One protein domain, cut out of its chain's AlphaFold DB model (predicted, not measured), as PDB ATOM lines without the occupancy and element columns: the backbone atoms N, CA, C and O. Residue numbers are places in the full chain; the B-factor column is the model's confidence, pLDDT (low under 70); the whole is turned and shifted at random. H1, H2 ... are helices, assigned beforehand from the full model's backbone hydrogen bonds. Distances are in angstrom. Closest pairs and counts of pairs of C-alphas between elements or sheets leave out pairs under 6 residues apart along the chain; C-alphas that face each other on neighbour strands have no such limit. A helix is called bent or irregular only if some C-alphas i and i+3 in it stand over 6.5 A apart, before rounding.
ATOM      1  N   LEU A 162      29.629  50.412 164.071       92.94
ATOM      2  CA  LEU A 162      30.293  49.342 164.809       92.94
ATOM      3  C   LEU A 162      31.647  48.962 164.194       92.94
ATOM      4  O   LEU A 162      31.901  49.108 162.997       92.94
ATOM      5  N   SER A 163      32.511  48.374 165.026       93.19
ATOM      6  CA  SER A 163      33.745  47.731 164.561       93.19
ATOM      7  C   SER A 163      33.448  46.646 163.522       93.19
ATOM      8  O   SER A 163      32.463  45.919 163.681       93.19
ATOM      9  N   ASN A 164      34.349  46.445 162.555       90.56
ATOM     10  CA  ASN A 164      34.204  45.409 161.522       90.56
ATOM     11  C   ASN A 164      33.911  44.021 162.107       90.56
ATOM     12  O   ASN A 164      33.010  43.355 161.619       90.56
ATOM     13  N   LYS A 165      34.560  43.635 163.219       91.00
ATOM     14  CA  LYS A 165      34.303  42.345 163.887       91.00
ATOM     15  C   LYS A 165      32.833  42.189 164.305       91.00
ATOM     16  O   LYS A 165      32.237  41.142 164.099       91.00
ATOM     17  N   LYS A 166      32.219  43.235 164.872       94.56
ATOM     18  CA  LYS A 166      30.795  43.218 165.256       94.56
ATOM     19  C   LYS A 166      29.869  43.195 164.040       94.56
ATOM     20  O   LYS A 166      28.888  42.465 164.063       94.56
ATOM     21  N   LYS A 167      30.187  43.946 162.982       95.25
ATOM     22  CA  LYS A 167      29.426  43.917 161.719       95.25
ATOM     23  C   LYS A 167      29.464  42.532 161.067       95.25
ATOM     24  O   LYS A 167      28.437  42.032 160.628       95.25
ATOM     25  N   GLU A 168      30.626  41.887 161.085       93.44
ATOM     26  CA  GLU A 168      30.805  40.496 160.663       93.44
ATOM     27  C   GLU A 168      29.998  39.528 161.540       93.44
ATOM     28  O   GLU A 168      29.401  38.590 161.023       93.44
ATOM     29  N   GLY A 169      29.909  39.790 162.848       95.00
ATOM     30  CA  GLY A 169      29.006  39.083 163.760       95.00
ATOM     31  C   GLY A 169      27.542  39.207 163.372       95.00
ATOM     32  O   GLY A 169      26.841  38.202 163.356       95.00
ATOM     33  N   ILE A 170      27.091  40.405 163.003       96.50
ATOM     34  CA  ILE A 170      25.721  40.614 162.525       96.50
ATOM     35  C   ILE A 170      25.494  39.826 161.230       96.50
ATOM     36  O   ILE A 170      24.557  39.042 161.171       96.50
ATOM     37  N   ALA A 171      26.373  39.948 160.231       94.31
ATOM     38  CA  ALA A 171      26.249  39.193 158.979       94.31
ATOM     39  C   ALA A 171      26.251  37.668 159.207       94.31
ATOM     40  O   ALA A 171      25.422  36.951 158.654       94.31
ATOM     41  N   SER A 172      27.135  37.182 160.083       93.50
ATOM     42  CA  SER A 172      27.204  35.774 160.495       93.50
ATOM     43  C   SER A 172      25.903  35.296 161.132       93.50
ATOM     44  O   SER A 172      25.456  34.186 160.862       93.50
ATOM     45  N   LEU A 173      25.289  36.132 161.972       95.31
ATOM     46  CA  LEU A 173      24.014  35.829 162.605       95.31
ATOM     47  C   LEU A 173      22.886  35.715 161.574       95.31
ATOM     48  O   LEU A 173      22.096  34.782 161.661       95.31
ATOM     49  N   LEU A 174      22.843  36.613 160.584       95.00
ATOM     50  CA  LEU A 174      21.845  36.556 159.510       95.00
ATOM     51  C   LEU A 174      21.970  35.269 158.688       95.00
ATOM     52  O   LEU A 174      20.962  34.641 158.402       95.00
ATOM     53  N   ILE A 175      23.193  34.827 158.377       90.06
ATOM     54  CA  ILE A 175      23.428  33.556 157.667       90.06
ATOM     55  C   ILE A 175      22.909  32.359 158.474       90.06
ATOM     56  O   ILE A 175      22.348  31.429 157.905       90.06
ATOM     57  N   VAL A 176      23.104  32.363 159.798       90.50
ATOM     58  CA  VAL A 176      22.599  31.292 160.672       90.50
ATOM     59  C   VAL A 176      21.074  31.284 160.717       90.50
ATOM     60  O   VAL A 176      20.487  30.208 160.742       90.50
ATOM     61  N   LEU A 177      20.451  32.463 160.751       92.31
ATOM     62  CA  LEU A 177      18.996  32.600 160.779       92.31
ATOM     63  C   LEU A 177      18.360  32.173 159.456       92.31
ATOM     64  O   LEU A 177      17.459  31.353 159.487       92.31
ATOM     65  N   ALA A 178      18.913  32.603 158.322       90.00
ATOM     66  CA  ALA A 178      18.458  32.159 157.001       90.00
ATOM     67  C   ALA A 178      18.719  30.665 156.734       90.00
ATOM     68  O   ALA A 178      18.245  30.071 155.777       90.00
ATOM     69  N   GLY A 179      19.567  30.037 157.552       85.81
ATOM     70  CA  GLY A 179      19.824  28.603 157.506       85.81
ATOM     71  C   GLY A 179      18.952  27.781 158.459       85.81
ATOM     72  O   GLY A 179      19.214  26.589 158.612       85.81
ATOM     73  N   ALA A 180      17.987  28.395 159.149       85.06
ATOM     74  CA  ALA A 180      17.196  27.748 160.196       85.06
ATOM     75  C   ALA A 180      16.266  26.645 159.673       85.06
ATOM     76  O   ALA A 180      15.945  25.705 160.403       85.06
ATOM     77  N   ASP A 181      15.833  26.747 158.421       82.19
ATOM     78  CA  ASP A 181      14.830  25.874 157.815       82.19
ATOM     79  C   ASP A 181      15.384  25.029 156.656       82.19
ATOM     80  O   ASP A 181      14.620  24.468 155.875       82.19
ATOM     81  N   GLN A 182      16.711  24.880 156.560       75.00
ATOM     82  CA  GLN A 182      17.373  24.206 155.430       75.00
ATOM     83  C   GLN A 182      16.865  22.783 155.159       75.00
ATOM     84  O   GLN A 182      16.943  22.316 154.019       75.00
ATOM     85  N   ASP A 183      16.355  22.099 156.186       70.69
ATOM     86  CA  ASP A 183      15.746  20.772 156.065       70.69
ATOM     87  C   ASP A 183      14.412  20.798 155.280       70.69
ATOM     88  O   ASP A 183      14.034  19.791 154.678       70.69
ATOM     89  N   GLU A 184      13.720  21.941 155.245       68.31
ATOM     90  CA  GLU A 184      12.459  22.178 154.527       68.31
ATOM     91  C   GLU A 184      12.686  22.852 153.161       68.31
ATOM     92  O   GLU A 184      12.039  22.487 152.172       68.31
ATOM     93  N   THR A 185      13.640  23.782 153.072       71.06
ATOM     94  CA  THR A 185      13.855  24.664 151.904       71.06
ATOM     95  C   THR A 185      14.993  24.229 150.975       71.06
ATOM     96  O   THR A 185      15.126  24.750 149.866       71.06
ATOM     97  N   ASN A 186      15.769  23.200 151.345       74.62
ATOM     98  CA  ASN A 186      16.993  22.757 150.652       74.62
ATOM     99  C   ASN A 186      18.104  23.826 150.584       74.62
ATOM    100  O   ASN A 186      18.912  23.815 149.649       74.62
ATOM    101  N   GLY A 187      18.180  24.722 151.569       77.44
ATOM    102  CA  GLY A 187      19.222  25.747 151.658       77.44
ATOM    103  C   GLY A 187      18.660  27.138 151.940       77.44
ATOM    104  O   GLY A 187      17.460  27.305 152.069       77.44
ATOM    105  N   ILE A 188      19.550  28.131 152.000       83.50
ATOM    106  CA  ILE A 188      19.160  29.547 152.107       83.50
ATOM    107  C   ILE A 188      18.442  29.962 150.821       83.50
ATOM    108  O   ILE A 188      18.955  29.697 149.725       83.50
ATOM    109  N   GLN A 189      17.303  30.635 150.946       85.81
ATOM    110  CA  GLN A 189      16.540  31.097 149.795       85.81
ATOM    111  C   GLN A 189      17.200  32.314 149.130       85.81
ATOM    112  O   GLN A 189      17.898  33.112 149.763       85.81
ATOM    113  N   ASP A 190      16.963  32.490 147.825       85.00
ATOM    114  CA  ASP A 190      17.538  33.605 147.055       85.00
ATOM    115  C   ASP A 190      17.171  34.977 147.657       85.00
ATOM    116  O   ASP A 190      17.964  35.924 147.585       85.00
ATOM    117  N   GLU A 191      15.994  35.084 148.283       90.56
ATOM    118  CA  GLU A 191      15.458  36.364 148.752       90.56
ATOM    119  C   GLU A 191      16.083  36.775 150.085       90.56
ATOM    120  O   GLU A 191      16.525  37.920 150.233       90.56
ATOM    121  N   GLU A 192      16.304  35.811 150.972       90.38
ATOM    122  CA  GLU A 192      17.103  35.982 152.182       90.38
ATOM    123  C   GLU A 192      18.554  36.333 151.831       90.38
ATOM    124  O   GLU A 192      19.165  37.236 152.416       90.38
ATOM    125  N   PHE A 193      19.110  35.681 150.801       88.56
ATOM    126  CA  PHE A 193      20.462  35.959 150.327       88.56
ATOM    127  C   PHE A 193      20.608  37.398 149.806       88.56
ATOM    128  O   PHE A 193      21.647  38.038 150.017       88.56
ATOM    129  N   LYS A 194      19.570  37.964 149.172       89.00
ATOM    130  CA  LYS A 194      19.545  39.389 148.786       89.00
ATOM    131  C   LYS A 194      19.595  40.303 150.011       89.00
ATOM    132  O   LYS A 194      20.341  41.288 149.983       89.00
ATOM    133  N   VAL A 195      18.857  39.988 151.078       93.88
ATOM    134  CA  VAL A 195      18.882  40.767 152.329       93.88
ATOM    135  C   VAL A 195      20.264  40.693 152.983       93.88
ATOM    136  O   VAL A 195      20.843  41.734 153.309       93.88
ATOM    137  N   ILE A 196      20.851  39.500 153.093       92.25
ATOM    138  CA  ILE A 196      22.201  39.313 153.648       92.25
ATOM    139  C   ILE A 196      23.221  40.158 152.871       92.25
ATOM    140  O   ILE A 196      23.952  40.951 153.472       92.25
ATOM    141  N   ASN A 197      23.234  40.061 151.537       87.88
ATOM    142  CA  ASN A 197      24.170  40.812 150.695       87.88
ATOM    143  C   ASN A 197      23.980  42.329 150.798       87.88
ATOM    144  O   ASN A 197      24.965  43.066 150.874       87.88
ATOM    145  N   LYS A 198      22.729  42.801 150.867       93.56
ATOM    146  CA  LYS A 198      22.409  44.220 151.084       93.56
ATOM    147  C   LYS A 198      23.078  44.750 152.354       93.56
ATOM    148  O   LYS A 198      23.639  45.848 152.339       93.56
ATOM    149  N   TYR A 199      23.024  44.007 153.458       94.44
ATOM    150  CA  TYR A 199      23.611  44.456 154.724       94.44
ATOM    151  C   TYR A 199      25.124  44.279 154.782       94.44
ATOM    152  O   TYR A 199      25.813  45.164 155.288       94.44
ATOM    153  N   VAL A 200      25.654  43.215 154.184       89.19
ATOM    154  CA  VAL A 200      27.093  43.044 153.949       89.19
ATOM    155  C   VAL A 200      27.690  44.254 153.221       89.19
ATOM    156  O   VAL A 200      28.676  44.833 153.691       89.19
ATOM    157  N   GLU A 201      27.056  44.687 152.128       87.38
ATOM    158  CA  GLU A 201      27.492  45.845 151.343       87.38
ATOM    159  C   GLU A 201      27.395  47.136 152.164       87.38
ATOM    160  O   GLU A 201      28.368  47.888 152.258       87.38
ATOM    161  N   LYS A 202      26.259  47.371 152.838       93.06
ATOM    162  CA  LYS A 202      26.079  48.540 153.718       93.06
ATOM    163  C   LYS A 202      27.096  48.596 154.857       93.06
ATOM    164  O   LYS A 202      27.476  49.685 155.286       93.06
ATOM    165  N   PHE A 203      27.532  47.450 155.369       92.88
ATOM    166  CA  PHE A 203      28.564  47.382 156.401       92.88
ATOM    167  C   PHE A 203      29.977  47.626 155.863       92.88
ATOM    168  O   PHE A 203      30.886  47.842 156.672       92.88
ATOM    169  N   GLY A 204      30.159  47.638 154.539       89.19
ATOM    170  CA  GLY A 204      31.460  47.761 153.889       89.19
ATOM    171  C   GLY A 204      32.334  46.527 154.104       89.19
ATOM    172  O   GLY A 204      33.560  46.640 154.150       89.19
ATOM    173  N   LEU A 205      31.716  45.361 154.303       85.69
ATOM    174  CA  LEU A 205      32.436  44.111 154.491       85.69
ATOM    175  C   LEU A 205      32.831  43.582 153.110       85.69
ATOM    176  O   LEU A 205      31.979  43.277 152.282       85.69
ATOM    177  N   THR A 206      34.135  43.559 152.847       66.62
ATOM    178  CA  THR A 206      34.713  43.235 151.528       66.62
ATOM    179  C   THR A 206      35.539  41.947 151.535       66.62
ATOM    180  O   THR A 206      35.953  41.488 150.475       66.62
ATOM    181  N   ASP A 207      35.739  41.356 152.716       58.91
ATOM    182  CA  ASP A 207      36.505  40.130 152.946       58.91
ATOM    183  C   ASP A 207      35.571  38.945 153.269       58.91
ATOM    184  O   ASP A 207      34.396  39.134 153.584       58.91
ATOM    185  N   GLU A 208      36.099  37.716 153.220       60.88
ATOM    186  CA  GLU A 208      35.378  36.506 153.647       60.88
ATOM    187  C   GLU A 208      34.968  36.589 155.133       60.88
ATOM    188  O   GLU A 208      35.802  36.842 156.007       60.88
ATOM    189  N   PHE A 209      33.681  36.352 155.422       68.25
ATOM    190  CA  PHE A 209      33.113  36.297 156.776       68.25
ATOM    191  C   PHE A 209      33.553  35.005 157.468       68.25
ATOM    192  O   PHE A 209      32.929  33.954 157.323       68.25
ATOM    193  N   THR A 210      34.644  35.066 158.219       66.38
ATOM    194  CA  THR A 210      35.224  33.892 158.888       66.38
ATOM    195  C   THR A 210      34.796  33.784 160.348       66.38
ATOM    196  O   THR A 210      35.033  32.757 160.981       66.38
ATOM    197  N   LEU A 211      34.155  34.809 160.918       68.81
ATOM    198  CA  LEU A 211      33.789  34.826 162.334       68.81
ATOM    199  C   LEU A 211      32.902  33.640 162.726       68.81
ATOM    200  O   LEU A 211      33.190  32.990 163.729       68.81
ATOM    201  N   LEU A 212      31.879  33.313 161.930       67.50
ATOM    202  CA  LEU A 212      31.031  32.147 162.190       67.50
ATOM    203  C   LEU A 212      31.829  30.835 162.175       67.50
ATOM    204  O   LEU A 212      31.614  29.974 163.024       67.50
ATOM    205  N   GLN A 213      32.774  30.701 161.242       70.56
ATOM    206  CA  GLN A 213      33.625  29.515 161.109       70.56
ATOM    207  C   GLN A 213      34.615  29.382 162.274       70.56
ATOM    208  O   GLN A 213      34.913  28.274 162.720       70.56
ATOM    209  N   ASN A 214      35.113  30.510 162.779       71.62
ATOM    210  CA  ASN A 214      36.145  30.562 163.810       71.62
ATOM    211  C   ASN A 214      35.585  30.441 165.233       71.62
ATOM    212  O   ASN A 214      36.196  29.792 166.079       71.62
ATOM    213  N   GLU A 215      34.452  31.087 165.506       76.50
ATOM    214  CA  GLU A 215      33.928  31.289 166.865       76.50
ATOM    215  C   GLU A 215      32.603  30.537 167.107       76.50
ATOM    216  O   GLU A 215      32.144  30.415 168.248       76.50
ATOM    217  N   GLY A 216      31.974  30.028 166.039       85.88
ATOM    218  CA  GLY A 216      30.642  29.426 166.077       85.88
ATOM    219  C   GLY A 216      29.542  30.408 166.501       85.88
ATOM    220  O   GLY A 216      29.789  31.575 166.813       85.88
ATOM    221  N   LEU A 217      28.297  29.922 166.554       88.50
ATOM    222  CA  LEU A 217      27.149  30.742 166.963       88.50
ATOM    223  C   LEU A 217      27.324  31.324 168.376       88.50
ATOM    224  O   LEU A 217      27.020  32.491 168.607       88.50
ATOM    225  N   SER A 218      27.872  30.551 169.317       89.88
ATOM    226  CA  SER A 218      28.100  31.007 170.693       89.88
ATOM    227  C   SER A 218      29.035  32.215 170.778       89.88
ATOM    228  O   SER A 218      28.781  33.130 171.560       89.88
ATOM    229  N   GLY A 219      30.106  32.249 169.978       87.44
ATOM    230  CA  GLY A 219      31.031  33.379 169.987       87.44
ATOM    231  C   GLY A 219      30.475  34.601 169.255       87.44
ATOM    232  O   GLY A 219      30.708  35.731 169.688       87.44
ATOM    233  N   VAL A 220      29.665  34.389 168.211       92.38
ATOM    234  CA  VAL A 220      28.884  35.460 167.569       92.38
ATOM    235  C   VAL A 220      27.907  36.090 168.569       92.38
ATOM    236  O   VAL A 220      27.880  37.312 168.706       92.38
ATOM    237  N   ILE A 221      27.164  35.275 169.323       93.88
ATOM    238  CA  ILE A 221      26.240  35.744 170.365       93.88
ATOM    239  C   ILE A 221      26.985  36.564 171.419       93.88
ATOM    240  O   ILE A 221      26.587  37.693 171.708       93.88
ATOM    241  N   GLU A 222      28.089  36.050 171.965       93.75
ATOM    242  CA  GLU A 222      28.852  36.754 173.006       93.75
ATOM    243  C   GLU A 222      29.387  38.109 172.511       93.75
ATOM    244  O   GLU A 222      29.349  39.112 173.230       93.75
ATOM    245  N   LEU A 223      29.814  38.180 171.247       93.75
ATOM    246  CA  LEU A 223      30.272  39.419 170.621       93.75
ATOM    247  C   LEU A 223      29.159  40.478 170.507       93.75
ATOM    248  O   LEU A 223      29.418  41.678 170.682       93.75
ATOM    249  N   LEU A 224      27.933  40.047 170.203       96.25
ATOM    250  CA  LEU A 224      26.769  40.915 169.995       96.25
ATOM    251  C   LEU A 224      25.974  41.188 171.283       96.25
ATOM    252  O   LEU A 224      25.176  42.122 171.335       96.25
ATOM    253  N   LYS A 225      26.230  40.456 172.368       95.69
ATOM    254  CA  LYS A 225      25.525  40.604 173.653       95.69
ATOM    255  C   LYS A 225      25.609  42.013 174.249       95.69
ATOM    256  O   LYS A 225      24.681  42.471 174.916       95.69
ATOM    257  N   ASN A 226      26.714  42.709 173.973       92.56
ATOM    258  CA  ASN A 226      27.019  44.060 174.453       92.56
ATOM    259  C   ASN A 226      26.624  45.170 173.458       92.56
ATOM    260  O   ASN A 226      27.255  46.230 173.445       92.56
ATOM    261  N   LEU A 227      25.665  44.922 172.563       94.69
ATOM    262  CA  LEU A 227      25.046  45.989 171.773       94.69
ATOM    263  C   LEU A 227      24.188  46.886 172.674       94.69
ATOM    264  O   LEU A 227      23.507  46.404 173.586       94.69
ATOM    265  N   ASP A 228      24.230  48.193 172.422       94.62
ATOM    266  CA  ASP A 228      23.357  49.138 173.114       94.62
ATOM    267  C   ASP A 228      21.891  48.988 172.664       94.62
ATOM    268  O   ASP A 228      21.567  48.257 171.728       94.62
ATOM    269  N   LYS A 229      20.970  49.672 173.350       93.06
ATOM    270  CA  LYS A 229      19.533  49.548 173.069       93.06
ATOM    271  C   LYS A 229      19.158  49.978 171.642       93.06
ATOM    272  O   LYS A 229      18.289  49.352 171.042       93.06
ATOM    273  N   SER A 230      19.787  51.027 171.108       93.38
ATOM    274  CA  SER A 230      19.530  51.499 169.741       93.38
ATOM    275  C   SER A 230      20.040  50.487 168.725       93.38
ATOM    276  O   SER A 230      19.337  50.140 167.783       93.38
ATOM    277  N   GLN A 231      21.235  49.950 168.964       95.50
ATOM    278  CA  GLN A 231      21.844  48.926 168.125       95.50
ATOM    279  C   GLN A 231      21.037  47.631 168.110       95.50
ATOM    280  O   GLN A 231      20.895  47.014 167.061       95.50
ATOM    281  N   LYS A 232      20.482  47.228 169.256       95.56
ATOM    282  CA  LYS A 232      19.577  46.076 169.352       95.56
ATOM    283  C   LYS A 232      18.296  46.283 168.549       95.56
ATOM    284  O   LYS A 232      17.851  45.356 167.888       95.56
ATOM    285  N   TYR A 233      17.737  47.493 168.565       94.88
ATOM    286  CA  TYR A 233      16.559  47.828 167.764       94.88
ATOM    287  C   TYR A 233      16.857  47.786 166.258       94.88
ATOM    288  O   TYR A 233      16.094  47.215 165.485       94.88
ATOM    289  N   GLU A 234      17.993  48.345 165.838       96.44
ATOM    290  CA  GLU A 234      18.448  48.264 164.445       96.44
ATOM    291  C   GLU A 234      18.720  46.812 164.024       96.44
ATOM    292  O   GLU A 234      18.295  46.407 162.949       96.44
ATOM    293  N   LEU A 235      19.359  46.004 164.879       96.94
ATOM    294  CA  LEU A 235      19.568  44.576 164.625       96.94
ATOM    295  C   LEU A 235      18.241  43.820 164.490       96.94
ATOM    296  O   LEU A 235      18.098  43.022 163.570       96.94
ATOM    297  N   TYR A 236      17.276  44.091 165.373       96.06
ATOM    298  CA  TYR A 236      15.931  43.525 165.289       96.06
ATOM    299  C   TYR A 236      15.286  43.831 163.935       96.06
ATOM    300  O   TYR A 236      14.846  42.910 163.263       96.06
ATOM    301  N   SER A 237      15.309  45.093 163.496       95.69
ATOM    302  CA  SER A 237      14.713  45.500 162.215       95.69
ATOM    303  C   SER A 237      15.350  44.801 161.010       95.69
ATOM    304  O   SER A 237      14.668  44.541 160.026       95.69
ATOM    305  N   ILE A 238      16.647  44.491 161.075       97.25
ATOM    306  CA  ILE A 238      17.342  43.754 160.011       97.25
ATOM    307  C   ILE A 238      16.935  42.285 159.999       97.25
ATOM    308  O   ILE A 238      16.770  41.708 158.930       97.25
ATOM    309  N   ILE A 239      16.797  41.682 161.180       96.38
ATOM    310  CA  ILE A 239      16.356  40.294 161.316       96.38
ATOM    311  C   ILE A 239      14.897  40.158 160.877       96.38
ATOM    312  O   ILE A 239      14.578  39.227 160.159       96.38
ATOM    313  N   GLU A 240      14.036  41.109 161.228       94.12
ATOM    314  CA  GLU A 240      12.649  41.161 160.755       94.12
ATOM    315  C   GLU A 240      12.591  41.258 159.222       94.12
ATOM    316  O   GLU A 240      11.908  40.463 158.590       94.12
ATOM    317  N   GLU A 241      13.397  42.135 158.605       95.44
ATOM    318  CA  GLU A 241      13.486  42.215 157.138       95.44
ATOM    319  C   GLU A 241      13.958  40.897 156.499       95.44
ATOM    320  O   GLU A 241      13.509  40.560 155.407       95.44
ATOM    321  N   LEU A 242      14.873  40.167 157.149       95.50
ATOM    322  CA  LEU A 242      15.344  38.864 156.672       95.50
ATOM    323  C   LEU A 242      14.211  37.831 156.686       95.50
ATOM    324  O   LEU A 242      13.965  37.202 155.663       95.50
ATOM    325  N   LEU A 243      13.519  37.700 157.817       92.56
ATOM    326  CA  LEU A 243      12.460  36.706 158.023       92.56
ATOM    327  C   LEU A 243      11.206  36.968 157.175       92.56
ATOM    328  O   LEU A 243      10.437  36.060 156.906       92.56
ATOM    329  N   GLU A 244      10.959  38.215 156.773       93.00
ATOM    330  CA  GLU A 244       9.833  38.567 155.895       93.00
ATOM    331  C   GLU A 244      10.197  38.498 154.397       93.00
ATOM    332  O   GLU A 244       9.377  38.843 153.540       93.00
ATOM    333  N   SER A 245      11.438  38.134 154.057       92.56
ATOM    334  CA  SER A 245      11.960  38.297 152.693       92.56
ATOM    335  C   SER A 245      11.436  37.268 151.692       92.56
ATOM    336  O   SER A 245      11.328  37.579 150.501       92.56
ATOM    337  N   ASP A 246      11.084  36.077 152.160       87.81
ATOM    338  CA  ASP A 246      10.662  34.929 151.361       87.81
ATOM    339  C   ASP A 246       9.198  34.510 151.610       87.81
ATOM    340  O   ASP A 246       8.622  33.781 150.797       87.81
ATOM    341  N   GLY A 247       8.543  35.029 152.655       87.25
ATOM    342  CA  GLY A 247       7.119  34.798 152.885       87.25
ATOM    343  C   GLY A 247       6.657  34.965 154.330       87.25
ATOM    344  O   GLY A 247       6.979  35.941 155.004       87.25
ATOM    345  N   GLU A 248       5.789  34.048 154.763       87.31
ATOM    346  CA  GLU A 248       5.330  33.979 156.151       87.31
ATOM    347  C   GLU A 248       6.370  33.250 157.005       87.31
ATOM    348  O   GLU A 248       6.748  32.127 156.683       87.31
ATOM    349  N   ILE A 249       6.749  33.869 158.125       89.00
ATOM    350  CA  ILE A 249       7.705  33.315 159.091       89.00
ATOM    351  C   ILE A 249       7.205  31.964 159.610       89.00
ATOM    352  O   ILE A 249       6.132  31.884 160.230       89.00
ATOM    353  N   ASN A 250       7.992  30.912 159.410       88.25
ATOM    354  CA  ASN A 250       7.648  29.565 159.848       88.25
ATOM    355  C   ASN A 250       8.011  29.314 161.328       88.25
ATOM    356  O   ASN A 250       8.654  30.120 162.009       88.25
ATOM    357  N   GLU A 251       7.559  28.182 161.879       88.19
ATOM    358  CA  GLU A 251       7.771  27.863 163.299       88.19
ATOM    359  C   GLU A 251       9.259  27.634 163.638       88.19
ATOM    360  O   GLU A 251       9.696  27.982 164.740       88.19
ATOM    361  N   SER A 252      10.051  27.087 162.707       87.62
ATOM    362  CA  SER A 252      11.488  26.841 162.904       87.62
ATOM    363  C   SER A 252      12.259  28.156 163.025       87.62
ATOM    364  O   SER A 252      12.947  28.392 164.025       87.62
ATOM    365  N   GLU A 253      12.062  29.057 162.063       89.56
ATOM    366  CA  GLU A 253      12.648  30.396 162.043       89.56
ATOM    367  C   GLU A 253      12.280  31.195 163.291       89.56
ATOM    368  O   GLU A 253      13.137  31.815 163.933       89.56
ATOM    369  N   LEU A 254      11.003  31.134 163.682       91.12
ATOM    370  CA  LEU A 254      10.492  31.807 164.867       91.12
ATOM    371  C   LEU A 254      11.178  31.297 166.140       91.12
ATOM    372  O   LEU A 254      11.624  32.091 166.976       91.12
ATOM    373  N   ASN A 255      11.278  29.976 166.299       90.38
ATOM    374  CA  ASN A 255      11.903  29.354 167.463       90.38
ATOM    375  C   ASN A 255      13.397  29.687 167.550       90.38
ATOM    376  O   ASN A 255      13.888  30.051 168.626       90.38
ATOM    377  N   GLN A 256      14.117  29.617 166.430       91.44
ATOM    378  CA  GLN A 256      15.546  29.915 166.383       91.44
ATOM    379  C   GLN A 256      15.830  31.402 166.631       91.44
ATOM    380  O   GLN A 256      16.720  31.740 167.419       91.44
ATOM    381  N   THR A 257      15.026  32.291 166.050       93.62
ATOM    382  CA  THR A 257      15.117  33.739 166.279       93.62
ATOM    383  C   THR A 257      14.853  34.085 167.740       93.62
ATOM    384  O   THR A 257      15.637  34.805 168.363       93.62
ATOM    385  N   ASN A 258      13.805  33.518 168.338       93.19
ATOM    386  CA  ASN A 258      13.471  33.761 169.742       93.19
ATOM    387  C   ASN A 258      14.543  33.225 170.704       93.19
ATOM    388  O   ASN A 258      14.834  33.861 171.726       93.19
ATOM    389  N   PHE A 259      15.169  32.091 170.375       93.19
ATOM    390  CA  PHE A 259      16.324  31.580 171.110       93.19
ATOM    391  C   PHE A 259      17.490  32.580 171.072       93.19
ATOM    392  O   PHE A 259      17.994  32.984 172.121       93.19
ATOM    393  N   ILE A 260      17.858  33.065 169.883       93.50
ATOM    394  CA  ILE A 260      18.918  34.065 169.699       93.50
ATOM    395  C   ILE A 260      18.602  35.369 170.442       93.50
ATOM    396  O   ILE A 260      19.465  35.906 171.137       93.50
ATOM    397  N   PHE A 261      17.370  35.873 170.355       95.00
ATOM    398  CA  PHE A 261      16.962  37.079 171.079       95.00
ATOM    399  C   PHE A 261      17.059  36.904 172.590       95.00
ATOM    400  O   PHE A 261      17.487  37.824 173.290       95.00
ATOM    401  N   THR A 262      16.732  35.726 173.111       92.81
ATOM    402  CA  THR A 262      16.915  35.426 174.535       92.81
ATOM    403  C   THR A 262      18.394  35.499 174.917       92.81
ATOM    404  O   THR A 262      18.750  36.214 175.855       92.81
ATOM    405  N   GLU A 263      19.270  34.860 174.143       93.44
ATOM    406  CA  GLU A 263      20.715  34.847 174.407       93.44
ATOM    407  C   GLU A 263      21.376  36.235 174.283       93.44
ATOM    408  O   GLU A 263      22.315  36.562 175.022       93.44
ATOM    409  N   LEU A 264      20.853  37.100 173.408       93.62
ATOM    410  CA  LEU A 264      21.312  38.485 173.226       93.62
ATOM    411  C   LEU A 264      20.745  39.473 174.263       93.62
ATOM    412  O   LEU A 264      21.060  40.670 174.217       93.62
ATOM    413  N   ASN A 265      19.944  39.009 175.228       94.56
ATOM    414  CA  ASN A 265      19.175  39.854 176.150       94.56
ATOM    415  C   ASN A 265      18.295  40.863 175.387       94.56
ATOM    416  O   ASN A 265      18.403  42.077 175.589       94.56
ATOM    417  N   MET A 266      17.511  40.351 174.447       92.94
ATOM    418  CA  MET A 266      16.571  41.063 173.580       92.94
ATOM    419  C   MET A 266      15.151  40.507 173.774       92.94
ATOM    420  O   MET A 266      14.362  40.432 172.838       92.94
ATOM    421  N   SER A 267      14.811  40.073 174.992       88.25
ATOM    422  CA  SER A 267      13.537  39.402 175.279       88.25
ATOM    423  C   SER A 267      12.308  40.286 175.029       88.25
ATOM    424  O   SER A 267      11.209  39.777 174.824       88.25
ATOM    425  N   GLU A 268      12.471  41.608 175.024       89.00
ATOM    426  CA  GLU A 268      11.433  42.568 174.646       89.00
ATOM    427  C   GLU A 268      11.068  42.526 173.152       89.00
ATOM    428  O   GLU A 268      10.010  43.031 172.780       89.00
ATOM    429  N   PHE A 269      11.917  41.910 172.327       88.31
ATOM    430  CA  PHE A 269      11.764  41.764 170.879       88.31
ATOM    431  C   PHE A 269      11.288  40.369 170.458       88.31
ATOM    432  O   PHE A 269      11.245  40.070 169.270       88.31
ATOM    433  N   ILE A 270      10.949  39.497 171.417       85.56
ATOM    434  CA  ILE A 270      10.445  38.149 171.128       85.56
ATOM    435  C   ILE A 270       9.204  38.254 170.242       85.56
ATOM    436  O   ILE A 270       8.192  38.854 170.626       85.56
TER     437      ILE A 270
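This is residues 162 to 270 of the 277 residues of an uncharacterized protein of Gramella flava JLT2011 (UniProt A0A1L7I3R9). Helix H1 runs through the middle of a helical cluster, with H3, H5 and H6 lengthwise around it and H4 crossing it on a side they leave open. H1, H3 and H5 form an up-and-down bundle; H6 reaches H1 only near H1's last residues, and the short H2 sits out beyond that end. The printed part has 109 residues with six named helices, H1 to H6 in chain order, and no named strand; its class is all helix. It is compact, with a radius of gyration of the C-alphas of 12.9 A and spans of 34 by 32 by 23 A.

H1, residues 164 to 178, is the hub and touches four helices. H2, residues 182 to 185, touches no helix. H3, residues 190 to 203, touches H1 at a shallow tilt of 8 degrees, opposite ways; their closest C-alphas, Ala 178 and Glu 192, are 6.3 A apart. H4, residues 211 to 224, touches H1 about perpendicular, at 79 degrees; the closest C-alphas, Gly 169 and Val 220, are 5.3 A apart. H5, residues 229 to 243, touches H1 at 36 degrees, only just a steep tilt, the same way; the closest C-alphas, Leu 174 and Ile 239, are 6.9 A apart. Residues 241 to 243 of H5 touch residues 192 to 196 of H3, closest at the C-alphas of Leu 242 and Glu 192, 5.6 A. H6, residues 251 to 263, touches H1 with residues 253 to 257 alone, closest at the C-alphas of Thr 257 and Leu 177, 6.8 A. H6 is close but not clearly touching to H5 and H4, and apart from H3. In H1, H3, H5 and H6 every O i to N i+4 pair is within hydrogen-bond range; in H4 8 of 10 are, and H2 is too short for such a pair.

H1 begins at C-alpha 164, (34.204, 45.409, 161.522), and is 21.1 A long. H3 measures 20.0 A, H5 21.0 A and H6 18.4 A. H2 measures 5.0 A. H4 measures 12.0 A and is irregular, with C-alphas 214 and 217 9.5 A apart. H6 ends at C-alpha 263, (20.715, 34.847, 174.407).

The C-alphas farthest apart, of Asn 186 and Asp 228, are 35.2 A apart. The printed part has no cut and no long link. Its mean pLDDT is 88.4; residue 184 and residues 206 to 212 are under 70.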